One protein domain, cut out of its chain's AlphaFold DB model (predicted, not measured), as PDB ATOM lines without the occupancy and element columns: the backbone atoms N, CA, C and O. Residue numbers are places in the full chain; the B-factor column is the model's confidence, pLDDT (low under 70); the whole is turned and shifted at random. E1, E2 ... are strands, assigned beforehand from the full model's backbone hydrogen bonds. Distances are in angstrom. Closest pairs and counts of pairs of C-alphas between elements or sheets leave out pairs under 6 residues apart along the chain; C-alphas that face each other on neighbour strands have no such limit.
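What this domain is: This is residues 2 to 56 of the 114 residues of an uncharacterized protein of Fuerstia marisgermanicae (UniProt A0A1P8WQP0). This is a flat, open shape of three arms: the long E2 has E3 on one side and E6 on the other in a twisted strip, the hairpin of E4 and E5 makes a second arm turned about a right angle from E3, and E1 with the first residues of E2 makes a short third arm. The printed part has 55 residues with six named strands, E1 to E6 in order along the chain, and no named helix; the class is all strand. E1, E2, E3 and E6 form a branched sheet with antiparallel pairs and one parallel pair, while E4 and E5 form an antiparallel sheet of two. The whole is loose, with a radius of gyration of the C-alphas of 13.1 A, and spans 36 by 33 by 11 A.

Where its parts are: Find C-alpha 3 at (142.657, 111.799, 134.417); there E1 begins, residues 3 to 5. Next comes E2, residues 8 to 17, the longest strand, 28.0 A from first C-alpha to last, ending at C-alpha 17 at (128.087, 114.832, 115.838). E3, residues 20 to 26, covers 18.9 A. E4, residues 28 to 32, covers 13.0 A, and E5, residues 38 to 42, 12.7 A. E6, residues 49 to 53, covers 13.1 A and ends at C-alpha 53 at (129.913, 109.291, 118.037).

How they stand to each other: Begin at E2, whose pairing is staggered: residues 8 to 10 pair with E1, 11 to 17 with E3 and 12 to 16 with E6. E1 and E6 lie on one side of it, E3 on the other side. E1, E2 and E3 form a meander, each strand the antiparallel neighbour of the one before. In the hairpin of E1 and E2, look at N 3 and O 10, 2.9 A apart and within hydrogen-bond range; in the hairpin of E2 and E3, at N 13 and O 24, 2.8 A. E6 is parallel to E2 at 16 degrees, with N 14 and O 50 at 2.9 A. E3 runs on into E4 across one residue, at 95 degrees, and the two meet only through their link. In the hairpin of E4 and E5, N 31 and O 39 are 2.8 A apart. The closest C-alphas of E2 and E5 are those of His 9 and Lys 42, at 7.6 A. E5 and E6 are apart.

The domain as a whole: The two C-alphas farthest apart are those of Glu 7 and Val 56, at 37.3 A. The branched sheet is strongly twisted, with C-alphas up to 4.9 A off its best plane. The printed part has no cut and no long link. Mean pLDDT of the printed part is 82.7; residue 36 and residues 53 to 56 are under 70.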
ATOM      1  N   ALA A   2     141.359 107.204 135.525       84.88
ATOM      2  CA  ALA A   2     140.878 108.593 135.557       84.88
ATOM      3  C   ALA A   2     141.994 109.636 135.358       84.88
ATOM      4  O   ALA A   2     143.079 109.511 135.929       84.88
ATOM      5  N   LEU A   3     141.721 110.688 134.584       89.31
ATOM      6  CA  LEU A   3     142.657 111.799 134.417       89.31
ATOM      7  C   LEU A   3     142.644 112.669 135.675       89.31
ATOM      8  O   LEU A   3     141.601 112.849 136.302       89.31
ATOM      9  N   LYS A   4     143.796 113.239 136.034       92.19
ATOM     10  CA  LYS A   4     143.936 114.103 137.209       92.19
ATOM     11  C   LYS A   4     144.370 115.500 136.793       92.19
ATOM     12  O   LYS A   4     145.312 115.660 136.019       92.19
ATOM     13  N   HIS A   5     143.689 116.518 137.304       89.69
ATOM     14  CA  HIS A   5     144.114 117.907 137.170       89.69
ATOM     15  C   HIS A   5     144.059 118.568 138.541       89.69
ATOM     16  O   HIS A   5     142.990 118.684 139.135       89.69
ATOM     17  N   LYS A   6     145.225 118.992 139.040       90.06
ATOM     18  CA  LYS A   6     145.407 119.399 140.439       90.06
ATOM     19  C   LYS A   6     145.006 118.250 141.379       90.06
ATOM     20  O   LYS A   6     145.661 117.209 141.365       90.06
ATOM     21  N   GLU A   7     143.929 118.410 142.139       90.44
ATOM     22  CA  GLU A   7     143.416 117.417 143.091       90.44
ATOM     23  C   GLU A   7     142.176 116.671 142.578       90.44
ATOM     24  O   GLU A   7     141.782 115.649 143.141       90.44
ATOM     25  N   GLU A   8     141.590 117.126 141.471       91.44
ATOM     26  CA  GLU A   8     140.346 116.572 140.952       91.44
ATOM     27  C   GLU A   8     140.597 115.494 139.902       91.44
ATOM     28  O   GLU A   8     141.450 115.630 139.016       91.44
ATOM     29  N   HIS A   9     139.801 114.430 139.987       91.38
ATOM     30  CA  HIS A   9     139.753 113.382 138.978       91.38
ATOM     31  C   HIS A   9     138.620 113.673 137.998       91.38
ATOM     32  O   HIS A   9     137.532 114.095 138.399       91.38
ATOM     33  N   PHE A  10     138.877 113.439 136.718       91.62
ATOM     34  CA  PHE A  10     137.901 113.617 135.658       91.62
ATOM     35  C   PHE A  10     138.122 112.619 134.519       91.62
ATOM     36  O   PHE A  10     139.220 112.119 134.285       91.62
ATOM     37  N   THR A  11     137.062 112.377 133.768       91.00
ATOM     38  CA  THR A  11     137.092 111.709 132.470       91.00
ATOM     39  C   THR A  11     137.057 112.761 131.375       91.00
ATOM     40  O   THR A  11     136.262 113.705 131.440       91.00
ATOM     41  N   ARG A  12     137.868 112.596 130.330       88.50
ATOM     42  CA  ARG A  12     137.686 113.364 129.095       88.50
ATOM     43  C   ARG A  12     136.516 112.771 128.314       88.50
ATOM     44  O   ARG A  12     136.595 111.629 127.874       88.50
ATOM     45  N   TRP A  13     135.461 113.551 128.121       89.25
ATOM     46  CA  TRP A  13     134.341 113.193 127.258       89.25
ATOM     47  C   TRP A  13     134.439 113.943 125.936       89.25
ATOM     48  O   TRP A  13     134.532 115.174 125.917       89.25
ATOM     49  N   THR A  14     134.420 113.190 124.843       84.12
ATOM     50  CA  THR A  14     134.387 113.717 123.482       84.12
ATOM     51  C   THR A  14     133.110 113.251 122.799       84.12
ATOM     52  O   THR A  14     132.870 112.051 122.654       84.12
ATOM     53  N   HIS A  15     132.301 114.206 122.362       83.38
ATOM     54  CA  HIS A  15     131.119 113.963 121.555       83.38
ATOM     55  C   HIS A  15     131.350 114.464 120.136       83.38
ATOM     56  O   HIS A  15     131.756 115.609 119.943       83.38
ATOM     57  N   VAL A  16     131.133 113.589 119.158       79.00
ATOM     58  CA  VAL A  16     131.265 113.905 117.736       79.00
ATOM     59  C   VAL A  16     129.914 113.714 117.068       79.00
ATOM     60  O   VAL A  16     129.401 112.593 117.023       79.00
ATOM     61  N   GLU A  17     129.375 114.799 116.527       77.38
ATOM     62  CA  GLU A  17     128.087 114.832 115.838       77.38
ATOM     63  C   GLU A  17     128.167 115.777 114.640       77.38
ATOM     64  O   GLU A  17     128.562 116.929 114.782       77.38
ATOM     65  N   ASN A  18     127.809 115.295 113.445       78.00
ATOM     66  CA  ASN A  18     127.739 116.103 112.218       78.00
ATOM     67  C   ASN A  18     129.006 116.943 111.933       78.00
ATOM     68  O   ASN A  18     128.926 118.096 111.517       78.00
ATOM     69  N   GLY A  19     130.191 116.380 112.195       73.44
ATOM     70  CA  GLY A  19     131.477 117.072 112.029       73.44
ATOM     71  C   GLY A  19     131.814 118.076 113.139       73.44
ATOM     72  O   GLY A  19     132.928 118.596 113.169       73.44
ATOM     73  N   GLN A  20     130.902 118.319 114.081       75.31
ATOM     74  CA  GLN A  20     131.168 119.092 115.286       75.31
ATOM     75  C   GLN A  20     131.765 118.195 116.367       75.31
ATOM     76  O   GLN A  20     131.319 117.069 116.590       75.31
ATOM     77  N   VAL A  21     132.787 118.710 117.050       82.81
ATOM     78  CA  VAL A  21     133.469 118.016 118.144       82.81
ATOM     79  C   VAL A  21     133.298 118.823 119.423       82.81
ATOM     80  O   VAL A  21     133.806 119.937 119.548       82.81
ATOM     81  N   LEU A  22     132.614 118.236 120.398       84.62
ATOM     82  CA  LEU A  22     132.444 118.780 121.736       84.62
ATOM     83  C   LEU A  22     133.351 118.027 122.710       84.62
ATOM     84  O   LEU A  22     133.212 116.823 122.899       84.62
ATOM     85  N   ASN A  23     134.246 118.754 123.376       86.50
ATOM     86  CA  ASN A  23     135.100 118.208 124.428       86.50
ATOM     87  C   ASN A  23     134.701 118.775 125.792       86.50
ATOM     88  O   ASN A  23     134.551 119.994 125.961       86.50
ATOM     89  N   ARG A  24     134.540 117.892 126.778       89.31
ATOM     90  CA  ARG A  24     134.146 118.228 128.151       89.31
ATOM     91  C   ARG A  24     134.874 117.351 129.165       89.31
ATOM     92  O   ARG A  24     135.402 116.289 128.841       89.31
ATOM     93  N   ARG A  25     134.910 117.822 130.410       91.19
ATOM     94  CA  ARG A  25     135.407 117.068 131.566       91.19
ATOM     95  C   ARG A  25     134.210 116.574 132.370       91.19
ATOM     96  O   ARG A  25     133.321 117.366 132.668       91.19
ATOM     97  N   LEU A  26     134.188 115.288 132.701       89.25
ATOM     98  CA  LEU A  26     133.167 114.686 133.559       89.25
ATOM     99  C   LEU A  26     133.800 114.288 134.891       89.25
ATOM    100  O   LEU A  26     134.771 113.540 134.907       89.25
ATOM    101  N   HIS A  27     133.241 114.763 136.001       90.88
ATOM    102  CA  HIS A  27     133.721 114.453 137.358       90.88
ATOM    103  C   HIS A  27     132.887 113.369 138.056       90.88
ATOM    104  O   HIS A  27     133.283 112.819 139.086       90.88
ATOM    105  N   ARG A  28     131.713 113.065 137.499       87.94
ATOM    106  CA  ARG A  28     130.769 112.084 138.021       87.94
ATOM    107  C   ARG A  28     129.971 111.507 136.862       87.94
ATOM    108  O   ARG A  28     129.506 112.254 136.008       87.94
ATOM    109  N   ILE A  29     129.824 110.190 136.849       88.12
ATOM    110  CA  ILE A  29     128.936 109.476 135.933       88.12
ATOM    111  C   ILE A  29     127.878 108.804 136.795       88.12
ATOM    112  O   ILE A  29     128.206 108.096 137.749       88.12
ATOM    113  N   GLU A  30     126.616 109.056 136.475       83.81
ATOM    114  CA  GLU A  30     125.469 108.483 137.163       83.81
ATOM    115  C   GLU A  30     124.696 107.612 136.178       83.81
ATOM    116  O   GLU A  30     124.344 108.061 135.089       83.81
ATOM    117  N   VAL A  31     124.468 106.355 136.545       82.69
ATOM    118  CA  VAL A  31     123.742 105.385 135.727       82.69
ATOM    119  C   VAL A  31     122.589 104.855 136.555       82.69
ATOM    120  O   VAL A  31     122.802 104.168 137.552       82.69
ATOM    121  N   GLN A  32     121.366 105.183 136.159       75.88
ATOM    122  CA  GLN A  32     120.173 104.624 136.778       75.88
ATOM    123  C   GLN A  32     119.831 103.295 136.103       75.88
ATOM    124  O   GLN A  32     119.664 103.232 134.886       75.88
ATOM    125  N   ALA A  33     119.754 102.226 136.886       74.06
ATOM    126  CA  ALA A  33     119.287 100.932 136.420       74.06
ATOM    127  C   ALA A  33     117.757 100.870 136.382       74.06
ATOM    128  O   ALA A  33     117.048 101.670 136.991       74.06
ATOM    129  N   ASN A  34     117.250  99.876 135.658       70.62
ATOM    130  CA  ASN A  34     115.822  99.604 135.507       70.62
ATOM    131  C   ASN A  34     115.114  99.252 136.827       70.62
ATOM    132  O   ASN A  34     113.911  99.453 136.943       70.62
ATOM    133  N   ASP A  35     115.853  98.753 137.816       77.12
ATOM    134  CA  ASP A  35     115.378  98.496 139.177       77.12
ATOM    135  C   ASP A  35     115.334  99.764 140.053       77.12
ATOM    136  O   ASP A  35     115.023  99.692 141.242       77.12
ATOM    137  N   GLY A  36     115.657 100.928 139.479       65.25
ATOM    138  CA  GLY A  36     115.683 102.222 140.155       65.25
ATOM    139  C   GLY A  36     116.981 102.515 140.907       65.25
ATOM    140  O   GLY A  36     117.123 103.614 141.448       65.25
ATOM    141  N   ARG A  37     117.952 101.590 140.938       72.88
ATOM    142  CA  ARG A  37     119.240 101.824 141.610       72.88
ATOM    143  C   ARG A  37     120.101 102.798 140.821       72.88
ATOM    144  O   ARG A  37     120.240 102.679 139.608       72.88
ATOM    145  N   LEU A  38     120.739 103.726 141.526       77.31
ATOM    146  CA  LEU A  38     121.666 104.690 140.943       77.31
ATOM    147  C   LEU A  38     123.115 104.255 141.189       77.31
ATOM    148  O   LEU A  38     123.596 104.260 142.323       77.31
ATOM    149  N   TYR A  39     123.827 103.910 140.123       82.81
ATOM    150  CA  TYR A  39     125.258 103.636 140.154       82.81
ATOM    151  C   TYR A  39     126.027 104.925 139.912       82.81
ATOM    152  O   TYR A  39     125.784 105.633 138.939       82.81
ATOM    153  N   VAL A  40     126.973 105.224 140.797       85.25
ATOM    154  CA  VAL A  40     127.774 106.445 140.724       85.25
ATOM    155  C   VAL A  40     129.241 106.083 140.567       85.25
ATOM    156  O   VAL A  40     129.829 105.444 141.442       85.25
ATOM    157  N   ILE A  41     129.845 106.549 139.480       87.88
ATOM    158  CA  ILE A  41     131.276 106.432 139.209       87.88
ATOM    159  C   ILE A  41     131.892 107.818 139.382       87.88
ATOM    160  O   ILE A  41     131.436 108.794 138.786       87.88
ATOM    161  N   LYS A  42     132.903 107.918 140.245       90.69
ATOM    162  CA  LYS A  42     133.590 109.169 140.584       90.69
ATOM    163  C   LYS A  42     135.030 108.890 140.998       90.69
ATOM    164  O   LYS A  42     135.342 107.767 141.394       90.69
ATOM    165  N   GLY A  43     135.862 109.925 140.982       90.69
ATOM    166  CA  GLY A  43     137.227 109.833 141.492       90.69
ATOM    167  C   GLY A  43     138.131 108.982 140.602       90.69
ATOM    168  O   GLY A  43     138.067 109.048 139.378       90.69
ATOM    169  N   ASP A  44     138.946 108.160 141.244       90.75
ATOM    170  CA  ASP A  44     139.870 107.193 140.642       90.75
ATOM    171  C   ASP A  44     139.186 106.123 139.774       90.75
ATOM    172  O   ASP A  44     139.781 105.617 138.823       90.75
ATOM    173  N   ARG A  45     137.918 105.815 140.069       87.25
ATOM    174  CA  ARG A  45     137.102 104.835 139.336       87.25
ATOM    175  C   ARG A  45     136.585 105.332 137.990       87.25
ATOM    176  O   ARG A  45     135.993 104.554 137.245       87.25
ATOM    177  N   LEU A  46     136.767 106.611 137.680       88.94
ATOM    178  CA  LEU A  46     136.413 107.153 136.375       88.94
ATOM    179  C   LEU A  46     137.316 106.565 135.271       88.94
ATOM    180  O   LEU A  46     138.507 106.331 135.496       88.94
ATOM    181  N   PRO A  47     136.792 106.347 134.054       88.31
ATOM    182  CA  PRO A  47     137.642 106.074 132.902       88.31
ATOM    183  C   PRO A  47     138.478 107.317 132.552       88.31
ATOM    184  O   PRO A  47     138.122 108.448 132.888       88.31
ATOM    185  N   ASP A  48     139.591 107.129 131.853       88.56
ATOM    186  CA  ASP A  48     140.368 108.242 131.275       88.56
ATOM    187  C   ASP A  48     139.575 108.954 130.176       88.56
ATOM    188  O   ASP A  48     139.587 110.186 130.085       88.56
ATOM    189  N   PHE A  49     138.886 108.175 129.340       84.50
ATOM    190  CA  PHE A  49     138.277 108.664 128.116       84.50
ATOM    191  C   PHE A  49     136.923 108.019 127.821       84.50
ATOM    192  O   PHE A  49     136.756 106.806 127.920       84.50
ATOM    193  N   ILE A  50     135.962 108.847 127.409       86.56
ATOM    194  CA  ILE A  50     134.682 108.422 126.842       86.56
ATOM    195  C   ILE A  50     134.505 109.130 125.505       86.56
ATOM    196  O   ILE A  50     134.577 110.359 125.435       86.56
ATOM    197  N   GLN A  51     134.212 108.358 124.463       80.88
ATOM    198  CA  GLN A  51     133.838 108.885 123.159       80.88
ATOM    199  C   GLN A  51     132.419 108.465 122.809       80.88
ATOM    200  O   GLN A  51     132.079 107.286 122.846       80.88
ATOM    201  N   THR A  52     131.611 109.441 122.426       79.44
ATOM    202  CA  THR A  52     130.291 109.219 121.836       79.44
ATOM    203  C   THR A  52     130.321 109.751 120.413       79.44
ATOM    204  O   THR A  52     130.691 110.905 120.207       79.44
ATOM    205  N   CYS A  53     129.964 108.917 119.442       67.12
ATOM    206  CA  CYS A  53     129.913 109.291 118.037       67.12
ATOM    207  C   CYS A  53     128.517 108.992 117.502       67.12
ATOM    208  O   CYS A  53     128.046 107.863 117.623       67.12
ATOM    209  N   THR A  54     127.872 109.988 116.908       66.62
ATOM    210  CA  THR A  54     126.601 109.827 116.179       66.62
ATOM    211  C   THR A  54     126.802 109.935 114.662       66.62
ATOM    212  O   THR A  54     125.845 109.896 113.902       66.62
ATOM    213  N   GLY A  55     128.058 110.035 114.206       48.53
ATOM    214  CA  GLY A  55     128.433 110.400 112.835       48.53
ATOM    215  C   GLY A  55     128.236 109.341 111.747       48.53
ATOM    216  O   GLY A  55     128.478 109.648 110.582       48.53
ATOM    217  N   VAL A  56     127.798 108.122 112.074       50.91
ATOM    218  CA  VAL A  56     127.285 107.200 111.051       50.91
ATOM    219  C   VAL A  56     125.776 107.362 111.030       50.91
ATOM    220  O   VAL A  56     125.108 107.045 112.014       50.91
TER     221      VAL A  56